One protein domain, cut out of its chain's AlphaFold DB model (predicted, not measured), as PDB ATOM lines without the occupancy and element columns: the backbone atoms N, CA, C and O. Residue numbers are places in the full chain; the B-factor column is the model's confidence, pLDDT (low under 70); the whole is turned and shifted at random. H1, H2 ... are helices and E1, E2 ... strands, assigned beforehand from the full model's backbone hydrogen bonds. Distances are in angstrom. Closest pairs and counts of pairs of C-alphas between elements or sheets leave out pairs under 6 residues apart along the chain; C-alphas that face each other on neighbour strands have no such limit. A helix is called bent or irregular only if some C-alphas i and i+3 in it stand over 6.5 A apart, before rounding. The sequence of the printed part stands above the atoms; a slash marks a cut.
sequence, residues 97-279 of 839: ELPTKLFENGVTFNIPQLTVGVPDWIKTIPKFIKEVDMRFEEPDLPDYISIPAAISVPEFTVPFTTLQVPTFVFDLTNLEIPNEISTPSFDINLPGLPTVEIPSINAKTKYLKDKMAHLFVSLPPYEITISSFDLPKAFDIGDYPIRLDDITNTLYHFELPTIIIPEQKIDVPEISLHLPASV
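Overview. This is residues 97 to 279 of the 839 residues of an uncharacterized protein of Danionella translucida (UniProt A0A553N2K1). A long twisted ribbon of antiparallel strands, the sheet E8 E11 E12 E17 running end to end into the sheet E9 E10 E13 E16, has an arm at each end, E3, E4 and H1 at one and E14, E15 and H2 at the other, in an open C. At the H1 end the small antiparallel sheet E1 E2 E7 is partly face to face with the first sheet, a sandwich of two sheets with strands crossed at 54 degrees, and the hairpin E5 E6 runs beside the ribbon. The printed part has 183 residues with two named helices and 17 named strands, in the order E1 to E3, H1, E4 to E15, H2, E16, E17. The class is mixed, helices and strands; the whole is extended, radius of gyration of the C-alphas 24.9 A, spans 73 by 52 by 33 A.

Arrangement. E8, residues 180 to 183, E11, 201 to 209, E12, 213 to 219, and E17, 271 to 276, form a twisted sheet in that order. Within hydrogen-bond range are N 181 and O 203, 2.8 A, N 206 and O 216 of the hairpin E11 and E12, 2.8 A, and N 217 and O 273, 2.8 A. The second sheet is E9, residues 186 to 188, E10, 196 to 198, E13, 222 to 226, and E16, 264 to 268, with N 188 and O 196 of the hairpin E9 and E10 at 2.8 A, N 197 and O 225 at 2.8 A, and N 224 and O 266 at 2.9 A. E8 runs on into E9 at 56 degrees, E10 into E11 at 46, E12 into E13 at 42 and E16 into E17 at 33. E1, residues 100 to 103, E2, 106 to 109, and E7, 175 to 178, form the third sheet, with N 101 and O 108 of the hairpin E1 and E2 at 2.9 A and N 107 and O 177 at 2.9 A. The closest C-alphas of E2 and E11, Val 107 and Tyr 207, are 6.8 A apart. E3, residues 115 to 117, and E4, 144 to 146, are antiparallel, N 116 to O 145 3.0 A; so are the hairpins E5, 150 to 153, and E6, 168 to 171, N 151 to O 170 2.9 A, and E14, 234 to 237, and E15, 240 to 243, N 235 to O 242 3.0 A. H1, residues 120 to 130, and H2, 244 to 252, are apart. In H2 every O i to N i+4 pair is within hydrogen-bond range; in H1 3 of 7 are, and 7 of 8 O i to N i+3 pairs. H1 is irregular, but only just: C-alphas 123 and 126 are 6.9 A apart.

Along the chain. E11 measures 26.1 A, from C-alpha 201 at (-8.257, 2.481, 23.110); E12 20.0 A, H1 17.1 A and E17 16.7 A. E1 begins at C-alpha 100, (-9.640, 20.596, 3.965), and E17 ends at C-alpha 276, (-0.153, 21.255, 12.198).

Size, cuts and confidence. The C-alphas farthest apart, Pro 99 and His 253, are 73.5 A apart. The printed part has no cut; the links H1 to E4, E5 to E6 and H2 to E16 are long. Mean pLDDT of the printed part is 76.0, with 63 residues under 70, among them 122 to 141 and 244 to 257.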
ATOM      1  N   GLU A  97      -2.731  26.965   4.009       69.44
ATOM      2  CA  GLU A  97      -3.573  25.905   4.564       69.44
ATOM      3  C   GLU A  97      -3.557  24.678   3.651       69.44
ATOM      4  O   GLU A  97      -3.659  24.807   2.427       69.44
ATOM      5  N   LEU A  98      -3.482  23.479   4.235       72.38
ATOM      6  CA  LEU A  98      -3.847  22.276   3.492       72.38
ATOM      7  C   LEU A  98      -5.338  22.373   3.123       72.38
ATOM      8  O   LEU A  98      -6.156  22.670   4.004       72.38
ATOM      9  N   PRO A  99      -5.729  22.123   1.861       76.88
ATOM     10  CA  PRO A  99      -7.136  22.113   1.494       76.88
ATOM     11  C   PRO A  99      -7.874  21.040   2.298       76.88
ATOM     12  O   PRO A  99      -7.529  19.857   2.250       76.88
ATOM     13  N   THR A 100      -8.889  21.462   3.051       77.88
ATOM     14  CA  THR A 100      -9.640  20.596   3.965       77.88
ATOM     15  C   THR A 100     -11.138  20.674   3.723       77.88
ATOM     16  O   THR A 100     -11.682  21.736   3.410       77.88
ATOM     17  N   LYS A 101     -11.825  19.545   3.909       81.44
ATOM     18  CA  LYS A 101     -13.290  19.463   3.957       81.44
ATOM     19  C   LYS A 101     -13.708  18.837   5.282       81.44
ATOM     20  O   LYS A 101     -13.246  17.756   5.625       81.44
ATOM     21  N   LEU A 102     -14.565  19.529   6.026       79.12
ATOM     22  CA  LEU A 102     -15.167  18.998   7.249       79.12
ATOM     23  C   LEU A 102     -16.429  18.212   6.891       79.12
ATOM     24  O   LEU A 102     -17.212  18.665   6.054       79.12
ATOM     25  N   PHE A 103     -16.636  17.071   7.540       79.75
ATOM     26  CA  PHE A 103     -17.857  16.273   7.440       79.75
ATOM     27  C   PHE A 103     -18.320  15.841   8.840       79.75
ATOM     28  O   PHE A 103     -17.602  16.044   9.817       79.75
ATOM     29  N   GLU A 104     -19.527  15.275   8.960       74.69
ATOM     30  CA  GLU A 104     -20.172  15.013  10.264       74.69
ATOM     31  C   GLU A 104     -19.298  14.211  11.245       74.69
ATOM     32  O   GLU A 104     -19.330  14.471  12.447       74.69
ATOM     33  N   ASN A 105     -18.457  13.306  10.737       77.31
ATOM     34  CA  ASN A 105     -17.664  12.378  11.543       77.31
ATOM     35  C   ASN A 105     -16.140  12.531  11.366       77.31
ATOM     36  O   ASN A 105     -15.410  11.617  11.742       77.31
ATOM     37  N   GLY A 106     -15.638  13.646  10.818       84.12
ATOM     38  CA  GLY A 106     -14.195  13.812  10.608       84.12
ATOM     39  C   GLY A 106     -13.776  14.988   9.726       84.12
ATOM     40  O   GLY A 106     -14.538  15.920   9.454       84.12
ATOM     41  N   VAL A 107     -12.526  14.932   9.268       87.06
ATOM     42  CA  VAL A 107     -11.928  15.891   8.331       87.06
ATOM     43  C   VAL A 107     -11.232  15.155   7.188       87.06
ATOM     44  O   VAL A 107     -10.535  14.169   7.406       87.06
ATOM     45  N   THR A 108     -11.403  15.641   5.965       85.38
ATOM     46  CA  THR A 108     -10.665  15.171   4.790       85.38
ATOM     47  C   THR A 108      -9.575  16.179   4.443       85.38
ATOM     48  O   THR A 108      -9.875  17.362   4.258       85.38
ATOM     49  N   PHE A 109      -8.331  15.719   4.317       82.19
ATOM     50  CA  PHE A 109      -7.199  16.488   3.800       82.19
ATOM     51  C   PHE A 109      -6.951  16.135   2.336       82.19
ATOM     52  O   PHE A 109      -6.874  14.962   1.978       82.19
ATOM     53  N   ASN A 110      -6.787  17.148   1.488       77.94
ATOM     54  CA  ASN A 110      -6.334  16.956   0.116       77.94
ATOM     55  C   ASN A 110      -4.851  17.326   0.031       77.94
ATOM     56  O   ASN A 110      -4.499  18.507   0.037       77.94
ATOM     57  N   ILE A 111      -3.982  16.315   0.007       71.56
ATOM     58  CA  ILE A 111      -2.540  16.501  -0.138       71.56
ATOM     59  C   ILE A 111      -2.208  16.305  -1.625       71.56
ATOM     60  O   ILE A 111      -2.319  15.185  -2.133       71.56
ATOM     61  N   PRO A 112      -1.829  17.366  -2.363       65.94
ATOM     62  CA  PRO A 112      -1.462  17.231  -3.766       65.94
ATOM     63  C   PRO A 112      -0.191  16.389  -3.904       65.94
ATOM     64  O   PRO A 112       0.650  16.359  -3.004       65.94
ATOM     65  N   GLN A 113      -0.031  15.731  -5.054       66.00
ATOM     66  CA  GLN A 113       1.171  14.956  -5.355       66.00
ATOM     67  C   GLN A 113       2.409  15.857  -5.242       66.00
ATOM     68  O   GLN A 113       2.596  16.786  -6.030       66.00
ATOM     69  N   LEU A 114       3.231  15.595  -4.226       62.62
ATOM     70  CA  LEU A 114       4.407  16.391  -3.910       62.62
ATOM     71  C   LEU A 114       5.640  15.712  -4.513       62.62
ATOM     72  O   LEU A 114       5.991  14.591  -4.132       62.62
ATOM     73  N   THR A 115       6.301  16.396  -5.443       66.12
ATOM     74  CA  THR A 115       7.618  16.005  -5.954       66.12
ATOM     75  C   THR A 115       8.648  16.949  -5.359       66.12
ATOM     76  O   THR A 115       8.655  18.141  -5.662       66.12
ATOM     77  N   VAL A 116       9.507  16.422  -4.490       63.47
ATOM     78  CA  VAL A 116      10.549  17.203  -3.819       63.47
ATOM     79  C   VAL A 116      11.897  16.807  -4.402       63.47
ATOM     80  O   VAL A 116      12.233  15.622  -4.446       63.47
ATOM     81  N   GLY A 117      12.665  17.796  -4.859       69.81
ATOM     82  CA  GLY A 117      14.064  17.583  -5.221       69.81
ATOM     83  C   GLY A 117      14.871  17.263  -3.970       69.81
ATOM     84  O   GLY A 117      14.764  17.980  -2.975       69.81
ATOM     85  N   VAL A 118      15.653  16.186  -4.002       66.50
ATOM     86  CA  VAL A 118      16.497  15.791  -2.871       66.50
ATOM     87  C   VAL A 118      17.605  16.836  -2.714       66.50
ATOM     88  O   VAL A 118      18.428  16.971  -3.624       66.50
ATOM     89  N   PRO A 119      17.654  17.587  -1.594       66.88
ATOM     90  CA  PRO A 119      18.689  18.589  -1.377       66.88
ATOM     91  C   PRO A 119      20.084  17.963  -1.425       66.88
ATOM     92  O   PRO A 119      20.307  16.893  -0.853       66.88
ATOM     93  N   ASP A 120      21.044  18.656  -2.037       71.88
ATOM     94  CA  ASP A 120      22.393  18.120  -2.272       71.88
ATOM     95  C   ASP A 120      23.108  17.658  -0.993       71.88
ATOM     96  O   ASP A 120      23.891  16.711  -1.029       71.88
ATOM     97  N   TRP A 121      22.802  18.256   0.165       70.38
ATOM     98  CA  TRP A 121      23.394  17.848   1.441       70.38
ATOM     99  C   TRP A 121      22.984  16.424   1.865       70.38
ATOM    100  O   TRP A 121      23.806  15.708   2.434       70.38
ATOM    101  N   ILE A 122      21.779  15.948   1.522       67.12
ATOM    102  CA  ILE A 122      21.339  14.572   1.828       67.12
ATOM    103  C   ILE A 122      22.159  13.554   1.027       67.12
ATOM    104  O   ILE A 122      22.568  12.523   1.559       67.12
ATOM    105  N   LYS A 123      22.495  13.884  -0.227       68.06
ATOM    106  CA  LYS A 123      23.338  13.054  -1.104       68.06
ATOM    107  C   LYS A 123      24.774  12.901  -0.583       68.06
ATOM    108  O   LYS A 123      25.494  12.003  -1.011       68.06
ATOM    109  N   THR A 124      25.206  13.758   0.345       66.12
ATOM    110  CA  THR A 124      26.542  13.683   0.962       66.12
ATOM    111  C   THR A 124      26.605  12.819   2.225       66.12
ATOM    112  O   THR A 124      27.695  12.397   2.605       66.12
ATOM    113  N   ILE A 125      25.467  12.480   2.844       67.00
ATOM    114  CA  ILE A 125      25.404  11.681   4.084       67.00
ATOM    115  C   ILE A 125      26.025  10.276   3.925       67.00
ATOM    116  O   ILE A 125      26.803   9.890   4.799       67.00
ATOM    117  N   PRO A 126      25.790   9.520   2.829       64.94
ATOM    118  CA  PRO A 126      26.424   8.211   2.644       64.94
ATOM    119  C   PRO A 126      27.957   8.275   2.623       64.94
ATOM    120  O   PRO A 126      28.615   7.371   3.132       64.94
ATOM    121  N   LYS A 127      28.538   9.370   2.106       63.06
ATOM    122  CA  LYS A 127      29.993   9.593   2.137       63.06
ATOM    123  C   LYS A 127      30.505   9.802   3.563       63.06
ATOM    124  O   LYS A 127      31.508   9.198   3.923       63.06
ATOM    125  N   PHE A 128      29.793  10.584   4.377       55.94
ATOM    126  CA  PHE A 128      30.131  10.774   5.792       55.94
ATOM    127  C   PHE A 128      30.034   9.475   6.606       55.94
ATOM    128  O   PHE A 128      30.887   9.217   7.446       55.94
ATOM    129  N   ILE A 129      29.031   8.626   6.355       57.94
ATOM    130  CA  ILE A 129      28.876   7.341   7.064       57.94
ATOM    131  C   ILE A 129      29.982   6.352   6.659       57.94
ATOM    132  O   ILE A 129      30.512   5.642   7.512       57.94
ATOM    133  N   LYS A 130      30.394   6.353   5.386       58.47
ATOM    134  CA  LYS A 130      31.490   5.518   4.866       58.47
ATOM    135  C   LYS A 130      32.863   5.883   5.439       58.47
ATOM    136  O   LYS A 130      33.710   5.004   5.575       58.47
ATOM    137  N   GLU A 131      33.085   7.149   5.804       57.47
ATOM    138  CA  GLU A 131      34.286   7.568   6.549       57.47
ATOM    139  C   GLU A 131      34.340   6.969   7.968       57.47
ATOM    140  O   GLU A 131      35.423   6.869   8.543       57.47
ATOM    141  N   VAL A 132      33.199   6.532   8.517       55.78
ATOM    142  CA  VAL A 132      33.076   5.964   9.871       55.78
ATOM    143  C   VAL A 132      32.961   4.426   9.859       55.78
ATOM    144  O   VAL A 132      33.531   3.782  10.738       55.78
ATOM    145  N   ASP A 133      32.296   3.810   8.869       48.31
ATOM    146  CA  ASP A 133      32.233   2.345   8.674       48.31
ATOM    147  C   ASP A 133      32.281   1.965   7.176       48.31
ATOM    148  O   ASP A 133      31.375   2.269   6.400       48.31
ATOM    149  N   MET A 134      33.336   1.250   6.764       55.00
ATOM    150  CA  MET A 134      33.632   0.924   5.357       55.00
ATOM    151  C   MET A 134      32.733  -0.163   4.736       55.00
ATOM    152  O   MET A 134      32.901  -0.486   3.560       55.00
ATOM    153  N   ARG A 135      31.817  -0.774   5.500       63.00
ATOM    154  CA  ARG A 135      30.960  -1.883   5.029       63.00
ATOM    155  C   ARG A 135      29.655  -1.433   4.363       63.00
ATOM    156  O   ARG A 135      28.937  -2.277   3.839       63.00
ATOM    157  N   PHE A 136      29.338  -0.139   4.390       51.66
ATOM    158  CA  PHE A 136      28.145   0.409   3.744       51.66
ATOM    159  C   PHE A 136      28.382   0.650   2.243       51.66
ATOM    160  O   PHE A 136      29.262   1.423   1.858       51.66
ATOM    161  N   GLU A 137      27.577   0.006   1.393       57.72
ATOM    162  CA  GLU A 137      27.496   0.326  -0.037       57.72
ATOM    163  C   GLU A 137      26.734   1.644  -0.244       57.72
ATOM    164  O   GLU A 137      25.811   1.959   0.506       57.72
ATOM    165  N   GLU A 138      27.138   2.439  -1.242       57.72
ATOM    166  CA  GLU A 138      26.471   3.705  -1.567       57.72
ATOM    167  C   GLU A 138      25.075   3.417  -2.144       57.72
ATOM    168  O   GLU A 138      24.985   2.822  -3.220       57.72
ATOM    169  N   PRO A 139      23.984   3.814  -1.462       59.56
ATOM    170  CA  PRO A 139      22.653   3.657  -2.018       59.56
ATOM    171  C   PRO A 139      22.467   4.631  -3.187       59.56
ATOM    172  O   PRO A 139      22.828   5.806  -3.088       59.56
ATOM    173  N   ASP A 140      21.871   4.150  -4.279       62.16
ATOM    174  CA  ASP A 140      21.452   4.995  -5.400       62.16
ATOM    175  C   ASP A 140      20.252   5.850  -4.959       62.16
ATOM    176  O   ASP A 140      19.126   5.362  -4.823       62.16
ATOM    177  N   LEU A 141      20.518   7.114  -4.619       62.81
ATOM    178  CA  LEU A 141      19.507   8.060  -4.147       62.81
ATOM    179  C   LEU A 141      18.909   8.809  -5.348       62.81
ATOM    180  O   LEU A 141      19.647   9.507  -6.047       62.81
ATOM    181  N   PRO A 142      17.585   8.739  -5.573       73.06
ATOM    182  CA  PRO A 142      16.954   9.436  -6.686       73.06
ATOM    183  C   PRO A 142      17.061  10.960  -6.523       73.06
ATOM    184  O   PRO A 142      17.003  11.487  -5.414       73.06
ATOM    185  N   ASP A 143      17.151  11.690  -7.637       74.94
ATOM    186  CA  ASP A 143      17.196  13.162  -7.631       74.94
ATOM    187  C   ASP A 143      15.901  13.805  -7.120       74.94
ATOM    188  O   ASP A 143      15.909  14.922  -6.598       74.94
ATOM    189  N   TYR A 144      14.788  13.087  -7.252       72.06
ATOM    190  CA  TYR A 144      13.469  13.529  -6.838       72.06
ATOM    191  C   TYR A 144      12.753  12.394  -6.127       72.06
ATOM    192  O   TYR A 144      12.705  11.266  -6.620       72.06
ATOM    193  N   ILE A 145      12.136  12.711  -4.995       62.97
ATOM    194  CA  ILE A 145      11.224  11.804  -4.308       62.97
ATOM    195  C   ILE A 145       9.815  12.296  -4.610       62.97
ATOM    196  O   ILE A 145       9.465  13.440  -4.317       62.97
ATOM    197  N   SER A 146       9.017  11.433  -5.235       66.94
ATOM    198  CA  SER A 146       7.589  11.671  -5.427       66.94
ATOM    199  C   SER A 146       6.821  10.798  -4.456       66.94
ATOM    200  O   SER A 146       6.991   9.579  -4.453       66.94
ATOM    201  N   ILE A 147       5.976  11.417  -3.639       64.69
ATOM    202  CA  ILE A 147       5.086  10.674  -2.751       64.69
ATOM    203  C   ILE A 147       3.933  10.130  -3.618       64.69
ATOM    204  O   ILE A 147       3.262  10.925  -4.284       64.69
ATOM    205  N   PRO A 148       3.726   8.803  -3.696       67.62
ATOM    206  CA  PRO A 148       2.652   8.225  -4.499       67.62
ATOM    207  C   PRO A 148       1.285   8.634  -3.943       67.62
ATOM    208  O   PRO A 148       1.110   8.714  -2.732       67.62
ATOM    209  N   ALA A 149       0.306   8.872  -4.822       69.00
ATOM    210  CA  ALA A 149      -1.020   9.374  -4.441       69.00
ATOM    211  C   ALA A 149      -1.799   8.431  -3.503       69.00
ATOM    212  O   ALA A 149      -2.610   8.899  -2.709       69.00
ATOM    213  N   ALA A 150      -1.528   7.124  -3.572       77.38
ATOM    214  CA  ALA A 150      -2.070   6.136  -2.653       77.38
ATOM    215  C   ALA A 150      -0.977   5.173  -2.176       77.38
ATOM    216  O   ALA A 150      -0.184   4.680  -2.983       77.38
ATOM    217  N   ILE A 151      -0.947   4.889  -0.872       78.50
ATOM    218  CA  ILE A 151      -0.021   3.932  -0.253       78.50
ATOM    219  C   ILE A 151      -0.841   2.766   0.297       78.50
ATOM    220  O   ILE A 151      -1.619   2.931   1.232       78.50
ATOM    221  N   SER A 152      -0.664   1.583  -0.286       80.44
ATOM    222  CA  SER A 152      -1.270   0.343   0.203       80.44
ATOM    223  C   SER A 152      -0.368  -0.284   1.259       80.44
ATOM    224  O   SER A 152       0.749  -0.694   0.940       80.44
ATOM    225  N   VAL A 153      -0.858  -0.408   2.489       80.81
ATOM    226  CA  VAL A 153      -0.192  -1.160   3.554       80.81
ATOM    227  C   VAL A 153      -0.819  -2.556   3.609       80.81
ATOM    228  O   VAL A 153      -2.022  -2.657   3.859       80.81
ATOM    229  N   PRO A 154      -0.054  -3.629   3.325       84.88
ATOM    230  CA  PRO A 154      -0.561  -4.993   3.420       84.88
ATOM    231  C   PRO A 154      -0.832  -5.367   4.879       84.88
ATOM    232  O   PRO A 154      -0.297  -4.745   5.790       84.88
ATOM    233  N   GLU A 155      -1.636  -6.402   5.093       90.06
ATOM    234  CA  GLU A 155      -1.883  -6.957   6.423       90.06
ATOM    235  C   GLU A 155      -0.575  -7.409   7.089       90.06
ATOM    236  O   GLU A 155       0.250  -8.089   6.471       90.06
ATOM    237  N   PHE A 156      -0.384  -7.031   8.353       88.56
ATOM    238  CA  PHE A 156       0.769  -7.449   9.143       88.56
ATOM    239  C   PHE A 156       0.429  -7.557  10.630       88.56
ATOM    240  O   PHE A 156      -0.438  -6.855  11.150       88.56
ATOM    241  N   THR A 157       1.165  -8.413  11.332       87.12
ATOM    242  CA  THR A 157       1.122  -8.489  12.795       87.12
ATOM    243  C   THR A 157       2.239  -7.630  13.365       87.12
ATOM    244  O   THR A 157       3.395  -7.763  12.952       87.12
ATOM    245  N   VAL A 158       1.918  -6.757  14.319       85.56
ATOM    246  CA  VAL A 158       2.933  -5.948  15.000       85.56
ATOM    247  C   VAL A 158       3.839  -6.886  15.822       85.56
ATOM    248  O   VAL A 158       3.324  -7.650  16.646       85.56
ATOM    249  N   PRO A 159       5.172  -6.872  15.614       84.38
ATOM    250  CA  PRO A 159       6.092  -7.782  16.294       84.38
ATOM    251  C   PRO A 159       5.943  -7.754  17.816       84.38
ATOM    252  O   PRO A 159       5.773  -6.687  18.400       84.38
ATOM    253  N   PHE A 160       6.047  -8.926  18.448       84.81
ATOM    254  CA  PHE A 160       5.876  -9.111  19.898       84.81
ATOM    255  C   PHE A 160       4.501  -8.705  20.433       84.81
ATOM    256  O   PHE A 160       4.357  -8.501  21.633       84.81
ATOM    257  N   THR A 161       3.483  -8.603  19.579       88.19
ATOM    258  CA  THR A 161       2.111  -8.346  20.018       88.19
ATOM    259  C   THR A 161       1.115  -9.274  19.332       88.19
ATOM    260  O   THR A 161       1.428  -9.885  18.308       88.19
ATOM    261  N   THR A 162      -0.100  -9.366  19.870       89.62
ATOM    262  CA  THR A 162      -1.234 -10.018  19.194       89.62
ATOM    263  C   THR A 162      -1.999  -9.071  18.260       89.62
ATOM    264  O   THR A 162      -2.985  -9.480  17.648       89.62
ATOM    265  N   LEU A 163      -1.540  -7.820  18.097       89.00
ATOM    266  CA  LEU A 163      -2.198  -6.820  17.262       89.00
ATOM    267  C   LEU A 163      -2.009  -7.141  15.775       89.00
ATOM    268  O   LEU A 163      -0.914  -7.003  15.220       89.00
ATOM    269  N   GLN A 164      -3.105  -7.526  15.127       86.81
ATOM    270  CA  GLN A 164      -3.182  -7.663  13.676       86.81
ATOM    271  C   GLN A 164      -3.684  -6.362  13.062       86.81
ATOM    272  O   GLN A 164      -4.767  -5.876  13.393       86.81
ATOM    273  N   VAL A 165      -2.888  -5.803  12.159       85.56
ATOM    274  CA  VAL A 165      -3.255  -4.631  11.375       85.56
ATOM    275  C   VAL A 165      -3.753  -5.136  10.018       85.56
ATOM    276  O   VAL A 165      -2.949  -5.692   9.265       85.56
ATOM    277  N   PRO A 166      -5.054  -4.994   9.694       86.12
ATOM    278  CA  PRO A 166      -5.603  -5.448   8.418       86.12
ATOM    279  C   PRO A 166      -5.036  -4.620   7.263       86.12
ATOM    280  O   PRO A 166      -4.496  -3.541   7.473       86.12
ATOM    281  N   THR A 167      -5.191  -5.096   6.027       87.19
ATOM    282  CA  THR A 167      -4.784  -4.319   4.844       87.19
ATOM    283  C   THR A 167      -5.587  -3.018   4.754       87.19
ATOM    284  O   THR A 167      -6.815  -3.043   4.843       87.19
ATOM    285  N   PHE A 168      -4.914  -1.891   4.519       82.75
ATOM    286  CA  PHE A 168      -5.564  -0.593   4.328       82.75
ATOM    287  C   PHE A 168      -4.795   0.293   3.342       82.75
ATOM    288  O   PHE A 168      -3.595   0.129   3.125       82.75
ATOM    289  N   VAL A 169      -5.510   1.223   2.706       82.06
ATOM    290  CA  VAL A 169      -4.957   2.123   1.688       82.06
ATOM    291  C   VAL A 169      -5.048   3.556   2.188       82.06
ATOM    292  O   VAL A 169      -6.135   4.053   2.466       82.06
ATOM    293  N   PHE A 170      -3.907   4.231   2.268       76.06
ATOM    294  CA  PHE A 170      -3.845   5.670   2.477       76.06
ATOM    295  C   PHE A 170      -4.026   6.381   1.138       76.06
ATOM    296  O   PHE A 170      -3.081   6.428   0.353       76.06
ATOM    297  N   ASP A 171      -5.205   6.940   0.871       81.25
ATOM    298  CA  ASP A 171      -5.396   7.899  -0.224       81.25
ATOM    299  C   ASP A 171      -4.961   9.290   0.257       81.25
ATOM    300  O   ASP A 171      -5.650   9.923   1.051       81.25
ATOM    301  N   LEU A 172      -3.807   9.777  -0.202       73.62
ATOM    302  CA  LEU A 172      -3.297  11.097   0.185       73.62
ATOM    303  C   LEU A 172      -4.086  12.238  -0.473       73.62
ATOM    304  O   LEU A 172      -4.092  13.361   0.036       73.62
ATOM    305  N   THR A 173      -4.780  11.964  -1.581       75.44
ATOM    306  CA  THR A 173      -5.603  12.965  -2.270       75.44
ATOM    307  C   THR A 173      -6.954  13.179  -1.588       75.44
ATOM    308  O   THR A 173      -7.509  14.277  -1.679       75.44
ATOM    309  N   ASN A 174      -7.445  12.181  -0.851       78.94
ATOM    310  CA  ASN A 174      -8.645  12.256  -0.017       78.94
ATOM    311  C   ASN A 174      -8.390  11.596   1.345       78.94
ATOM    312  O   ASN A 174      -9.050  10.628   1.715       78.94
ATOM    313  N   LEU A 175      -7.417  12.114   2.097       82.31
ATOM    314  CA  LEU A 175      -7.046  11.539   3.384       82.31
ATOM    315  C   LEU A 175      -8.120  11.866   4.421       82.31
ATOM    316  O   LEU A 175      -8.167  12.976   4.951       82.31
ATOM    317  N   GLU A 176      -8.984  10.901   4.703       84.31
ATOM    318  CA  GLU A 176     -10.031  11.021   5.712       84.31
ATOM    319  C   GLU A 176      -9.498  10.649   7.094       84.31
ATOM    320  O   GLU A 176      -8.981   9.555   7.312       84.31
ATOM    321  N   ILE A 177      -9.646  11.570   8.042       86.00
ATOM    322  CA  ILE A 177      -9.349  11.340   9.450       86.00
ATOM    323  C   ILE A 177     -10.666  11.425  10.228       86.00
ATOM    324  O   ILE A 177     -11.270  12.503  10.280       86.00
ATOM    325  N   PRO A 178     -11.133  10.314  10.823       86.69
ATOM    326  CA  PRO A 178     -12.358  10.299  11.608       86.69
ATOM    327  C   PRO A 178     -12.144  10.959  12.973       86.69
ATOM    328  O   PRO A 178     -11.041  10.943  13.520       86.69
ATOM    329  N   ASN A 179     -13.219  11.484  13.561       87.81
ATOM    330  CA  ASN A 179     -13.220  12.102  14.895       87.81
ATOM    331  C   ASN A 179     -12.869  11.117  16.029       87.81
ATOM    332  O   ASN A 179     -12.601  11.541  17.151       87.81
ATOM    333  N   GLU A 180     -12.880   9.812  15.759       88.31
ATOM    334  CA  GLU A 180     -12.513   8.767  16.708       88.31
ATOM    335  C   GLU A 180     -11.795   7.632  15.968       88.31
ATOM    336  O   GLU A 180     -12.262   7.164  14.929       88.31
ATOM    337  N   ILE A 181     -10.639   7.218  16.484       86.38
ATOM    338  CA  ILE A 181      -9.837   6.103  15.977       86.38
ATOM    339  C   ILE A 181      -9.742   5.074  17.100       86.38
ATOM    340  O   ILE A 181      -9.133   5.337  18.136       86.38
ATOM    341  N   SER A 182     -10.348   3.909  16.888       85.81
ATOM    342  CA  SER A 182     -10.360   2.813  17.855       85.81
ATOM    343  C   SER A 182      -9.329   1.754  17.497       85.81
ATOM    344  O   SER A 182      -9.254   1.319  16.347       85.81
ATOM    345  N   THR A 183      -8.577   1.287  18.487       86.50
ATOM    346  CA  THR A 183      -7.729   0.097  18.369       86.50
ATOM    347  C   THR A 183      -8.365  -1.071  19.126       86.50
ATOM    348  O   THR A 183      -8.903  -0.859  20.218       86.50
ATOM    349  N   PRO A 184      -8.330  -2.307  18.594       87.94
ATOM    350  CA  PRO A 184      -8.753  -3.478  19.356       87.94
ATOM    351  C   PRO A 184      -7.810  -3.706  20.546       87.94
ATOM    352  O   PRO A 184      -6.679  -3.218  20.538       87.94
ATOM    353  N   SER A 185      -8.265  -4.443  21.559       90.06
ATOM    354  CA  SER A 185      -7.384  -4.906  22.635       90.06
ATOM    355  C   SER A 185      -6.354  -5.891  22.090       90.06
ATOM    356  O   SER A 185      -6.678  -6.707  21.221       90.06
ATOM    357  N   PHE A 186      -5.135  -5.834  22.607       92.38
ATOM    358  CA  PHE A 186      -4.054  -6.728  22.212       92.38
ATOM    359  C   PHE A 186      -3.069  -6.925  23.360       92.38
ATOM    360  O   PHE A 186      -2.970  -6.101  24.263       92.38
ATOM    361  N   ASP A 187      -2.282  -7.984  23.265       91.75
ATOM    362  CA  ASP A 187      -1.308  -8.363  24.277       91.75
ATOM    363  C   ASP A 187       0.093  -8.106  23.741       91.75
ATOM    364  O   ASP A 187       0.375  -8.385  22.571       91.75
ATOM    365  N   ILE A 188       0.984  -7.610  24.592       88.75
ATOM    366  CA  ILE A 188       2.414  -7.503  24.320       88.75
ATOM    367  C   ILE A 188       3.102  -8.715  24.951       88.75
ATOM    368  O   ILE A 188       3.070  -8.907  26.164       88.75
ATOM    369  N   ASN A 189       3.751  -9.514  24.108       85.25
ATOM    370  CA  ASN A 189       4.439 -10.755  24.437       85.25
ATOM    371  C   ASN A 189       5.932 -10.625  24.107       85.25
ATOM    372  O   ASN A 189       6.399 -11.057  23.048       85.25
ATOM    373  N   LEU A 190       6.687 -10.003  25.014       79.00
ATOM    374  CA  LEU A 190       8.143  -9.907  24.906       79.00
ATOM    375  C   LEU A 190       8.805 -11.167  25.499       79.00
ATOM    376  O   LEU A 190       8.442 -11.578  26.602       79.00
ATOM    377  N   PRO A 191       9.786 -11.788  24.816       73.12
ATOM    378  CA  PRO A 191      10.472 -12.969  25.336       73.12
ATOM    379  C   PRO A 191      11.103 -12.704  26.712       73.12
ATOM    380  O   PRO A 191      11.892 -11.774  26.861       73.12
ATOM    381  N   GLY A 192      10.768 -13.526  27.709       68.12
ATOM    382  CA  GLY A 192      11.309 -13.417  29.071       68.12
ATOM    383  C   GLY A 192      10.657 -12.351  29.965       68.12
ATOM    384  O   GLY A 192      11.112 -12.168  31.091       68.12
ATOM    385  N   LEU A 193       9.604 -11.671  29.500       75.12
ATOM    386  CA  LEU A 193       8.838 -10.682  30.267       75.12
ATOM    387  C   LEU A 193       7.373 -11.124  30.435       75.12
ATOM    388  O   LEU A 193       6.884 -11.917  29.626       75.12
ATOM    389  N   PRO A 194       6.663 -10.638  31.472       81.12
ATOM    390  CA  PRO A 194       5.234 -10.896  31.625       81.12
ATOM    391  C   PRO A 194       4.428 -10.330  30.459       81.12
ATOM    392  O   PRO A 194       4.768  -9.279  29.908       81.12
ATOM    393  N   THR A 195       3.337 -11.014  30.121       85.19
ATOM    394  CA  THR A 195       2.361 -10.517  29.153       85.19
ATOM    395  C   THR A 195       1.717  -9.238  29.680       85.19
ATOM    396  O   THR A 195       1.305  -9.158  30.841       85.19
ATOM    397  N   VAL A 196       1.662  -8.229  28.816       88.38
ATOM    398  CA  VAL A 196       1.036  -6.940  29.111       88.38
ATOM    399  C   VAL A 196      -0.209  -6.803  28.246       88.38
ATOM    400  O   VAL A 196      -0.101  -6.737  27.023       88.38
ATOM    401  N   GLU A 197      -1.376  -6.756  28.873       89.38
ATOM    402  CA  GLU A 197      -2.666  -6.604  28.205       89.38
ATOM    403  C   GLU A 197      -2.966  -5.116  27.990       89.38
ATOM    404  O   GLU A 197      -3.040  -4.321  28.934       89.38
ATOM    405  N   ILE A 198      -3.145  -4.738  26.727       89.25
ATOM    406  CA  ILE A 198      -3.536  -3.393  26.315       89.25
ATOM    407  C   ILE A 198      -5.038  -3.415  25.989       89.25
ATOM    408  O   ILE A 198      -5.461  -4.173  25.107       89.25
ATOM    409  N   PRO A 199      -5.875  -2.599  26.662       89.19
ATOM    410  CA  PRO A 199      -7.308  -2.554  26.383       89.19
ATOM    411  C   PRO A 199      -7.594  -1.939  25.008       89.19
ATOM    412  O   PRO A 199      -6.715  -1.396  24.341       89.19
ATOM    413  N   SER A 200      -8.854  -1.988  24.576       88.75
ATOM    414  CA  SER A 200      -9.278  -1.207  23.412       88.75
ATOM    415  C   SER A 200      -9.198   0.286  23.740       88.75
ATOM    416  O   SER A 200      -9.740   0.730  24.755       88.75
ATOM    417  N   ILE A 201      -8.507   1.053  22.896       87.88
ATOM    418  CA  ILE A 201      -8.257   2.481  23.110       87.88
ATOM    419  C   ILE A 201      -8.946   3.270  22.002       87.88
ATOM    420  O   ILE A 201      -8.763   2.986  20.819       87.88
ATOM    421  N   ASN A 202      -9.696   4.299  22.393       89.56
ATOM    422  CA  ASN A 202     -10.363   5.213  21.472       89.56
ATOM    423  C   ASN A 202      -9.683   6.582  21.506       89.56
ATOM    424  O   ASN A 202      -9.903   7.376  22.422       89.56
ATOM    425  N   ALA A 203      -8.866   6.871  20.499       88.31
ATOM    426  CA  ALA A 203      -8.263   8.183  20.322       88.31
ATOM    427  C   ALA A 203      -9.277   9.141  19.687       88.31
ATOM    428  O   ALA A 203      -9.785   8.890  18.596       88.31
ATOM    429  N   LYS A 204      -9.559  10.266  20.345       90.38
ATOM    430  CA  LYS A 204     -10.412  11.330  19.807       90.38
ATOM    431  C   LYS A 204      -9.585  12.253  18.931       90.38
ATOM    432  O   LYS A 204      -8.507  12.682  19.336       90.38
ATOM    433  N   THR A 205     -10.107  12.618  17.769       89.00
ATOM    434  CA  THR A 205      -9.508  13.627  16.901       89.00
ATOM    435  C   THR A 205     -10.467  14.798  16.698       89.00
ATOM    436  O   THR A 205     -11.690  14.644  16.693       89.00
ATOM    437  N   LYS A 206      -9.920  16.008  16.584       87.69
ATOM    438  CA  LYS A 206     -10.689  17.219  16.304       87.69
ATOM    439  C   LYS A 206      -9.861  18.185  15.479       87.69
ATOM    440  O   LYS A 206      -8.764  18.570  15.873       87.69
ATOM    441  N   TYR A 207     -10.407  18.627  14.359       85.50
ATOM    442  CA  TYR A 207      -9.787  19.676  13.565       85.50
ATOM    443  C   TYR A 207     -10.176  21.062  14.095       85.50
ATOM    444  O   TYR A 207     -11.359  21.366  14.258       85.50
ATOM    445  N   LEU A 208      -9.180  21.898  14.380       83.00
ATOM    446  CA  LEU A 208      -9.344  23.235  14.944       83.00
ATOM    447  C   LEU A 208      -8.816  24.279  13.952       83.00
ATOM    448  O   LEU A 208      -7.642  24.251  13.584       83.00
ATOM    449  N   LYS A 209      -9.691  25.200  13.522       73.19
ATOM    450  CA  LYS A 209      -9.353  26.368  12.686       73.19
ATOM    451  C   LYS A 209      -9.237  27.626  13.556       73.19
ATOM    452  O   LYS A 209     -10.139  28.457  13.559       73.19
ATOM    453  N   ASP A 210      -8.140  27.734  14.302       69.06
ATOM    454  CA  ASP A 210      -7.772  28.964  15.022       69.06
ATOM    455  C   ASP A 210      -6.831  29.827  14.144       69.06
ATOM    456  O   ASP A 210      -6.988  29.861  12.926       69.06
ATOM    457  N   LYS A 211      -5.818  30.513  14.712       61.97
ATOM    458  CA  LYS A 211      -4.792  31.255  13.932       61.97
ATOM    459  C   LYS A 211      -3.926  30.355  13.037       61.97
ATOM    460  O   LYS A 211      -3.439  30.807  12.007       61.97
ATOM    461  N   MET A 212      -3.700  29.112  13.456       67.25
ATOM    462  CA  MET A 212      -3.089  28.060  12.646       67.25
ATOM    463  C   MET A 212      -3.984  26.834  12.742       67.25
ATOM    464  O   MET A 212      -4.242  26.323  13.839       67.25
ATOM    465  N   ALA A 213      -4.456  26.367  11.592       78.06
ATOM    466  CA  ALA A 213      -5.233  25.150  11.524       78.06
ATOM    467  C   ALA A 213      -4.384  23.961  11.983       78.06
ATOM    468  O   ALA A 213      -3.236  23.808  11.550       78.06
ATOM    469  N   HIS A 214      -4.943  23.126  12.853       82.75
ATOM    470  CA  HIS A 214      -4.280  21.932  13.364       82.75
ATOM    471  C   HIS A 214      -5.290  20.830  13.694       82.75
ATOM    472  O   HIS A 214      -6.454  21.088  13.999       82.75
ATOM    473  N   LEU A 215      -4.832  19.583  13.623       84.94
ATOM    474  CA  LEU A 215      -5.555  18.407  14.074       84.94
ATOM    475  C   LEU A 215      -5.117  18.085  15.504       84.94
ATOM    476  O   LEU A 215      -3.956  17.772  15.759       84.94
ATOM    477  N   PHE A 216      -6.050  18.181  16.439       86.81
ATOM    478  CA  PHE A 216      -5.868  17.772  17.820       86.81
ATOM    479  C   PHE A 216      -6.200  16.286  17.960       86.81
ATOM    480  O   PHE A 216      -7.273  15.866  17.535       86.81
ATOM    481  N   VAL A 217      -5.300  15.502  18.554       88.75
ATOM    482  CA  VAL A 217      -5.500  14.085  18.879       88.75
ATOM    483  C   VAL A 217      -5.359  13.923  20.389       88.75
ATOM    484  O   VAL A 217      -4.345  14.326  20.952       88.75
ATOM    485  N   SER A 218      -6.366  13.356  21.050       88.75
ATOM    486  CA  SER A 218      -6.364  13.077  22.490       88.75
ATOM    487  C   SER A 218      -6.672  11.603  22.737       88.75
ATOM    488  O   SER A 218      -7.670  11.068  22.250       88.75
ATOM    489  N   LEU A 219      -5.792  10.949  23.489       87.50
ATOM    490  CA  LEU A 219      -5.985   9.611  24.028       87.50
ATOM    491  C   LEU A 219      -6.475   9.755  25.475       87.50
ATOM    492  O   LEU A 219      -5.725  10.294  26.295       87.50
ATOM    493  N   PRO A 220      -7.701   9.305  25.801       85.75
ATOM    494  CA  PRO A 220      -8.216   9.368  27.162       85.75
ATOM    495  C   PRO A 220      -7.387   8.473  28.097       85.75
ATOM    496  O   PRO A 220      -6.724   7.555  27.617       85.75
ATOM    497  N   PRO A 221      -7.445   8.693  29.422       87.88
ATOM    498  CA  PRO A 221      -6.780   7.820  30.381       87.88
ATOM    499  C   PRO A 221      -7.244   6.367  30.230       87.88
ATOM    500  O   PRO A 221      -8.446   6.112  30.112       87.88
ATOM    501  N   TYR A 222      -6.301   5.428  30.251       87.56
ATOM    502  CA  TYR A 222      -6.577   3.993  30.192       87.56
ATOM    503  C   TYR A 222      -5.632   3.224  31.116       87.56
ATOM    504  O   TYR A 222      -4.532   3.676  31.422       87.56
ATOM    505  N   GLU A 223      -6.082   2.062  31.580       89.38
ATOM    506  CA  GLU A 223      -5.335   1.204  32.497       89.38
ATOM    507  C   GLU A 223      -4.708   0.051  31.708       89.38
ATOM    508  O   GLU A 223      -5.380  -0.593  30.902       89.38
ATOM    509  N   ILE A 224      -3.418  -0.192  31.919       90.12
ATOM    510  CA  ILE A 224      -2.708  -1.350  31.374       90.12
ATOM    511  C   ILE A 224      -2.617  -2.417  32.461       90.12
ATOM    512  O   ILE A 224      -2.240  -2.106  33.594       90.12
ATOM    513  N   THR A 225      -2.891  -3.671  32.104       88.50
ATOM    514  CA  THR A 225      -2.785  -4.807  33.026       88.50
ATOM    515  C   THR A 225      -1.534  -5.618  32.707       88.50
ATOM    516  O   THR A 225      -1.336  -6.060  31.581       88.50
ATOM    517  N   ILE A 226      -0.675  -5.831  33.699       87.88
ATOM    518  CA  ILE A 226       0.439  -6.779  33.631       87.88
ATOM    519  C   ILE A 226      -0.005  -8.037  34.366       87.88
ATOM    520  O   ILE A 226      -0.234  -7.985  35.579       87.88
ATOM    521  N   SER A 227      -0.126  -9.156  33.652       83.62
ATOM    522  CA  SER A 227      -0.553 -10.429  34.241       83.62
ATOM    523  C   SER A 227       0.419 -10.879  35.342       83.62
ATOM    524  O   SER A 227       1.614 -10.578  35.296       83.62
ATOM    525  N   SER A 228      -0.072 -11.625  36.338       82.38
ATOM    526  CA  SER A 228       0.787 -12.160  37.404       82.38
ATOM    527  C   SER A 228       1.887 -13.054  36.832       82.38
ATOM    528  O   SER A 228       1.598 -13.925  36.008       82.38
ATOM    529  N   PHE A 229       3.120 -12.892  37.306       82.06
ATOM    530  CA  PHE A 229       4.259 -13.672  36.829       82.06
ATOM    531  C   PHE A 229       5.199 -14.066  37.961       82.06
ATOM    532  O   PHE A 229       5.359 -13.351  38.952       82.06
ATOM    533  N   ASP A 230       5.851 -15.209  37.786       79.00
ATOM    534  CA  ASP A 230       6.883 -15.666  38.704       79.00
ATOM    535  C   ASP A 230       8.185 -14.929  38.405       79.00
ATOM    536  O   ASP A 230       8.626 -14.865  37.254       79.00
ATOM    537  N   LEU A 231       8.833 -14.390  39.440       70.56
ATOM    538  CA  LEU A 231      10.167 -13.826  39.294       70.56
ATOM    539  C   LEU A 231      11.131 -14.953  38.874       70.56
ATOM    540  O   LEU A 231      11.300 -15.920  39.628       70.56
ATOM    541  N   PRO A 232      11.767 -14.868  37.692       67.12
ATOM    542  CA  PRO A 232      12.597 -15.951  37.193       67.12
ATOM    543  C   PRO A 232      13.826 -16.135  38.089       67.12
ATOM    544  O   PRO A 232      14.595 -15.204  38.324       67.12
ATOM    545  N   LYS A 233      14.036 -17.363  38.580       70.00
ATOM    546  CA  LYS A 233      15.194 -17.727  39.424       70.00
ATOM    547  C   LYS A 233      16.511 -17.799  38.646       70.00
ATOM    548  O   LYS A 233      17.588 -17.882  39.234       70.00
ATOM    549  N   ALA A 234      16.431 -17.775  37.320       68.19
ATOM    550  CA  ALA A 234      17.572 -17.642  36.437       68.19
ATOM    551  C   ALA A 234      17.191 -16.798  35.223       68.19
ATOM    552  O   ALA A 234      16.079 -16.928  34.711       68.19
ATOM    553  N   PHE A 235      18.111 -15.958  34.770       66.19
ATOM    554  CA  PHE A 235      17.972 -15.215  33.526       66.19
ATOM    555  C   PHE A 235      19.307 -15.201  32.786       66.19
ATOM    556  O   PHE A 235      20.373 -15.135  33.400       66.19
ATOM    557  N   ASP A 236      19.240 -15.260  31.463       67.06
ATOM    558  CA  ASP A 236      20.420 -15.288  30.609       67.06
ATOM    559  C   ASP A 236      20.740 -13.862  30.141       67.06
ATOM    560  O   ASP A 236      19.883 -13.175  29.581       67.06
ATOM    561  N   ILE A 237      21.973 -13.397  30.367       58.41
ATOM    562  CA  ILE A 237      22.501 -12.184  29.724       58.41
ATOM    563  C   ILE A 237      23.503 -12.635  28.656       58.41
ATOM    564  O   ILE A 237      24.678 -12.870  28.943       58.41
ATOM    565  N   GLY A 238      23.036 -12.771  27.412       63.59
ATOM    566  CA  GLY A 238      23.832 -13.365  26.330       63.59
ATOM    567  C   GLY A 238      24.095 -14.852  26.591       63.59
ATOM    568  O   GLY A 238      23.185 -15.569  26.986       63.59
ATOM    569  N   ASP A 239      25.338 -15.306  26.427       67.69
ATOM    570  CA  ASP A 239      25.734 -16.703  26.696       67.69
ATOM    571  C   ASP A 239      26.003 -16.991  28.190       67.69
ATOM    572  O   ASP A 239      26.502 -18.062  28.544       67.69
ATOM    573  N   TYR A 240      25.717 -16.032  29.078       62.06
ATOM    574  CA  TYR A 240      25.961 -16.149  30.514       62.06
ATOM    575  C   TYR A 240      24.646 -16.347  31.281       62.06
ATOM    576  O   TYR A 240      23.953 -15.363  31.565       62.06
ATOM    577  N   PRO A 241      24.306 -17.594  31.661       69.50
ATOM    578  CA  PRO A 241      23.170 -17.862  32.529       69.50
ATOM    579  C   PRO A 241      23.475 -17.398  33.954       69.50
ATOM    580  O   PRO A 241      24.365 -17.929  34.622       69.50
ATOM    581  N   ILE A 242      22.729 -16.407  34.444       65.69
ATOM    582  CA  ILE A 242      22.783 -15.974  35.841       65.69
ATOM    583  C   ILE A 242      21.698 -16.734  36.593       65.69
ATOM    584  O   ILE A 242      20.510 -16.473  36.418       65.69
ATOM    585  N   ARG A 243      22.100 -17.675  37.452       72.06
ATOM    586  CA  ARG A 243      21.186 -18.393  38.349       72.06
ATOM    587  C   ARG A 243      21.260 -17.772  39.739       72.06
ATOM    588  O   ARG A 243      22.277 -17.864  40.419       72.06
ATOM    589  N   LEU A 244      20.180 -17.118  40.156       66.94
ATOM    590  CA  LEU A 244      20.092 -16.438  41.453       66.94
ATOM    591  C   LEU A 244      20.167 -17.441  42.617       66.94
ATOM    592  O   LEU A 244      20.725 -17.111  43.664       66.94
ATOM    593  N   ASP A 245      19.695 -18.673  42.391       67.69
ATOM    594  CA  ASP A 245      19.757 -19.783  43.351       67.69
ATOM    595  C   ASP A 245      21.198 -20.151  43.746       67.69
ATOM    596  O   ASP A 245      21.455 -20.492  44.902       67.69
ATOM    597  N   ASP A 246      22.159 -20.041  42.820       66.88
ATOM    598  CA  ASP A 246      23.566 -20.359  43.093       66.88
ATOM    599  C   ASP A 246      24.191 -19.318  44.040       66.88
ATOM    600  O   ASP A 246      24.969 -19.658  44.937       66.88
ATOM    601  N   ILE A 247      23.802 -18.046  43.903       61.69
ATOM    602  CA  ILE A 247      24.276 -16.948  44.757       61.69
ATOM    603  C   ILE A 247      23.723 -17.104  46.183       61.69
ATOM    604  O   ILE A 247      24.476 -16.980  47.153       61.69
ATOM    605  N   THR A 248      22.430 -17.410  46.339       59.69
ATOM    606  CA  THR A 248      21.803 -17.557  47.664       59.69
ATOM    607  C   THR A 248      22.203 -18.841  48.387       59.69
ATOM    608  O   THR A 248      22.407 -18.801  49.606       59.69
ATOM    609  N   ASN A 249      22.407 -19.953  47.671       59.22
ATOM    610  CA  ASN A 249      22.916 -21.189  48.273       59.22
ATOM    611  C   ASN A 249      24.345 -21.029  48.800       59.22
ATOM    612  O   ASN A 249      24.644 -21.502  49.897       59.22
ATOM    613  N   THR A 250      25.208 -20.316  48.070       57.81
ATOM    614  CA  THR A 250      26.620 -20.143  48.454       57.81
ATOM    615  C   THR A 250      26.798 -19.209  49.659       57.81
ATOM    616  O   THR A 250      27.701 -19.417  50.469       57.81
ATOM    617  N   LEU A 251      25.946 -18.187  49.807       55.25
ATOM    618  CA  LEU A 251      26.056 -17.196  50.886       55.25
ATOM    619  C   LEU A 251      25.278 -17.567  52.162       55.25
ATOM    620  O   LEU A 251      25.749 -17.244  53.252       55.25
ATOM    621  N   TYR A 252      24.116 -18.233  52.060       56.44
ATOM    622  CA  TYR A 252      23.203 -18.403  53.206       56.44
ATOM    623  C   TYR A 252      22.477 -19.767  53.311       56.44
ATOM    624  O   TYR A 252      21.643 -19.903  54.202       56.44
ATOM    625  N   HIS A 253      22.784 -20.784  52.482       62.66
ATOM    626  CA  HIS A 253      22.084 -22.096  52.471       62.66
ATOM    627  C   HIS A 253      20.546 -21.971  52.429       62.66
ATOM    628  O   HIS A 253      19.820 -22.665  53.143       62.66
ATOM    629  N   PHE A 254      20.049 -21.033  51.625       61.03
ATOM    630  CA  PHE A 254      18.634 -20.700  51.530       61.03
ATOM    631  C   PHE A 254      18.136 -20.932  50.101       61.03
ATOM    632  O   PHE A 254      18.678 -20.354  49.155       61.03
ATOM    633  N   GLU A 255      17.087 -21.747  49.949       62.72
ATOM    634  CA  GLU A 255      16.371 -21.900  48.679       62.72
ATOM    635  C   GLU A 255      15.456 -20.691  48.468       62.72
ATOM    636  O   GLU A 255      14.551 -20.442  49.269       62.72
ATOM    637  N   LEU A 256      15.679 -19.933  47.387       62.47
ATOM    638  CA  LEU A 256      14.822 -18.802  47.044       62.47
ATOM    639  C   LEU A 256      13.382 -19.303  46.838       62.47
ATOM    640  O   LEU A 256      13.143 -20.134  45.949       62.47
ATOM    641  N   PRO A 257      12.400 -18.822  47.622       68.56
ATOM    642  CA  PRO A 257      11.004 -19.164  47.399       68.56
ATOM    643  C   PRO A 257      10.570 -18.646  46.023       68.56
ATOM    644  O   PRO A 257      11.117 -17.669  45.515       68.56
ATOM    645  N   THR A 258       9.593 -19.300  45.395       70.75
ATOM    646  CA  THR A 258       8.981 -18.757  44.175       70.75
ATOM    647  C   THR A 258       8.253 -17.469  44.545       70.75
ATOM    648  O   THR A 258       7.247 -17.502  45.254       70.75
ATOM    649  N   ILE A 259       8.806 -16.330  44.129       72.25
ATOM    650  CA  ILE A 259       8.211 -15.016  44.359       72.25
ATOM    651  C   ILE A 259       7.248 -14.757  43.206       72.25
ATOM    652  O   ILE A 259       7.683 -14.526  42.080       72.25
ATOM    653  N   ILE A 260       5.952 -14.806  43.497       78.00
ATOM    654  CA  ILE A 260       4.905 -14.439  42.545       78.00
ATOM    655  C   ILE A 260       4.718 -12.930  42.636       78.00
ATOM    656  O   ILE A 260       4.370 -12.408  43.699       78.00
ATOM    657  N   ILE A 261       4.947 -12.227  41.532       77.19
ATOM    658  CA  ILE A 261       4.523 -10.840  41.399       77.19
ATOM    659  C   ILE A 261       3.036 -10.877  41.020       77.19
ATOM    660  O   ILE A 261       2.699 -11.417  39.962       77.19
ATOM    661  N   PRO A 262       2.126 -10.378  41.880       81.19
ATOM    662  CA  PRO A 262       0.701 -10.361  41.571       81.19
ATOM    663  C   PRO A 262       0.424  -9.430  40.386       81.19
ATOM    664  O   PRO A 262       1.246  -8.571  40.067       81.19
ATOM    665  N   GLU A 263      -0.743  -9.599  39.760       86.25
ATOM    666  CA  GLU A 263      -1.215  -8.735  38.673       86.25
ATOM    667  C   GLU A 263      -1.065  -7.252  39.044       86.25
ATOM    668  O   GLU A 263      -1.444  -6.832  40.143       86.25
ATOM    669  N   GLN A 264      -0.490  -6.468  38.133       83.81
ATOM    670  CA  GLN A 264      -0.287  -5.035  38.326       83.81
ATOM    671  C   GLN A 264      -1.119  -4.245  37.330       83.81
ATOM    672  O   GLN A 264      -1.201  -4.593  36.156       83.81
ATOM    673  N   LYS A 265      -1.683  -3.137  37.804       87.12
ATOM    674  CA  LYS A 265      -2.421  -2.171  36.995       87.12
ATOM    675  C   LYS A 265      -1.637  -0.871  36.943       87.12
ATOM    676  O   LYS A 265      -1.210  -0.369  37.984       87.12
ATOM    677  N   ILE A 266      -1.408  -0.361  35.737       84.69
ATOM    678  CA  ILE A 266      -0.682   0.887  35.499       84.69
ATOM    679  C   ILE A 266      -1.631   1.875  34.830       84.69
ATOM    680  O   ILE A 266      -2.065   1.654  33.699       84.69
ATOM    681  N   ASP A 267      -1.904   2.983  35.516       86.50
ATOM    682  CA  ASP A 267      -2.673   4.094  34.963       86.50
ATOM    683  C   ASP A 267      -1.829   4.879  33.954       86.50
ATOM    684  O   ASP A 267      -0.800   5.470  34.298       86.50
ATOM    685  N   VAL A 268      -2.283   4.927  32.702       82.44
ATOM    686  CA  VAL A 268      -1.715   5.802  31.674       82.44
ATOM    687  C   VAL A 268      -2.505   7.116  31.664       82.44
ATOM    688  O   VAL A 268      -3.722   7.097  31.455       82.44
ATOM    689  N   PRO A 269      -1.854   8.272  31.899       83.94
ATOM    690  CA  PRO A 269      -2.526   9.568  31.884       83.94
ATOM    691  C   PRO A 269      -2.946   9.970  30.465       83.94
ATOM    692  O   PRO A 269      -2.470   9.415  29.479       83.94
ATOM    693  N   GLU A 270      -3.813  10.981  30.362       87.56
ATOM    694  CA  GLU A 270      -4.233  11.530  29.068       87.56
ATOM    695  C   GLU A 270      -3.024  12.000  28.239       87.56
ATOM    696  O   GLU A 270      -2.155  12.725  28.734       87.56
ATOM    697  N   ILE A 271      -2.990  11.614  26.960       84.56
ATOM    698  CA  ILE A 271      -1.949  12.023  26.010       84.56
ATOM    699  C   ILE A 271      -2.592  12.898  24.936       84.56
ATOM    700  O   ILE A 271      -3.491  12.456  24.225       84.56
ATOM    701  N   SER A 272      -2.103  14.130  24.781       85.38
ATOM    702  CA  SER A 272      -2.597  15.089  23.786       85.38
ATOM    703  C   SER A 272      -1.514  15.482  22.779       85.38
ATOM    704  O   SER A 272      -0.401  15.835  23.174       85.38
ATOM    705  N   LEU A 273      -1.854  15.504  21.491       81.81
ATOM    706  CA  LEU A 273      -0.964  15.852  20.384       81.81
ATOM    707  C   LEU A 273      -1.626  16.880  19.452       81.81
ATOM    708  O   LEU A 273      -2.773  16.712  19.048       81.81
ATOM    709  N   HIS A 274      -0.886  17.925  19.069       79.06
ATOM    710  CA  HIS A 274      -1.315  18.903  18.061       79.06
ATOM    711  C   HIS A 274      -0.509  18.697  16.772       79.06
ATOM    712  O   HIS A 274       0.701  18.926  16.751       79.06
ATOM    713  N   LEU A 275      -1.176  18.285  15.695       79.50
ATOM    714  CA  LEU A 275      -0.582  18.083  14.375       79.50
ATOM    715  C   LEU A 275      -0.902  19.288  13.470       79.50
ATOM    716  O   LEU A 275      -2.078  19.555  13.216       79.50
ATOM    717  N   PRO A 276       0.095  20.051  12.988       73.62
ATOM    718  CA  PRO A 276      -0.153  21.255  12.198       73.62
ATOM    719  C   PRO A 276      -0.755  20.918  10.827       73.62
ATOM    720  O   PRO A 276      -0.282  20.024  10.132       73.62
ATOM    721  N   ALA A 277      -1.772  21.676  10.420       74.19
ATOM    722  CA  ALA A 277      -2.455  21.553   9.127       74.19
ATOM    723  C   ALA A 277      -2.382  22.833   8.271       74.19
ATOM    724  O   ALA A 277      -2.958  22.904   7.185       74.19
ATOM    725  N   SER A 278      -1.680  23.856   8.762       70.12
ATOM    726  CA  SER A 278      -1.374  25.086   8.034       70.12
ATOM    727  C   SER A 278      -0.005  25.626   8.445       70.12
ATOM    728  O   SER A 278       0.457  25.373   9.560       70.12
ATOM    729  N   VAL A 279       0.629  26.390   7.556       65.81
ATOM    730  CA  VAL A 279       1.887  27.103   7.802       65.81
ATOM    731  C   VAL A 279       1.658  28.592   7.555       65.81
ATOM    732  O   VAL A 279       1.251  28.981   6.466       65.81
TER     733      VAL A 279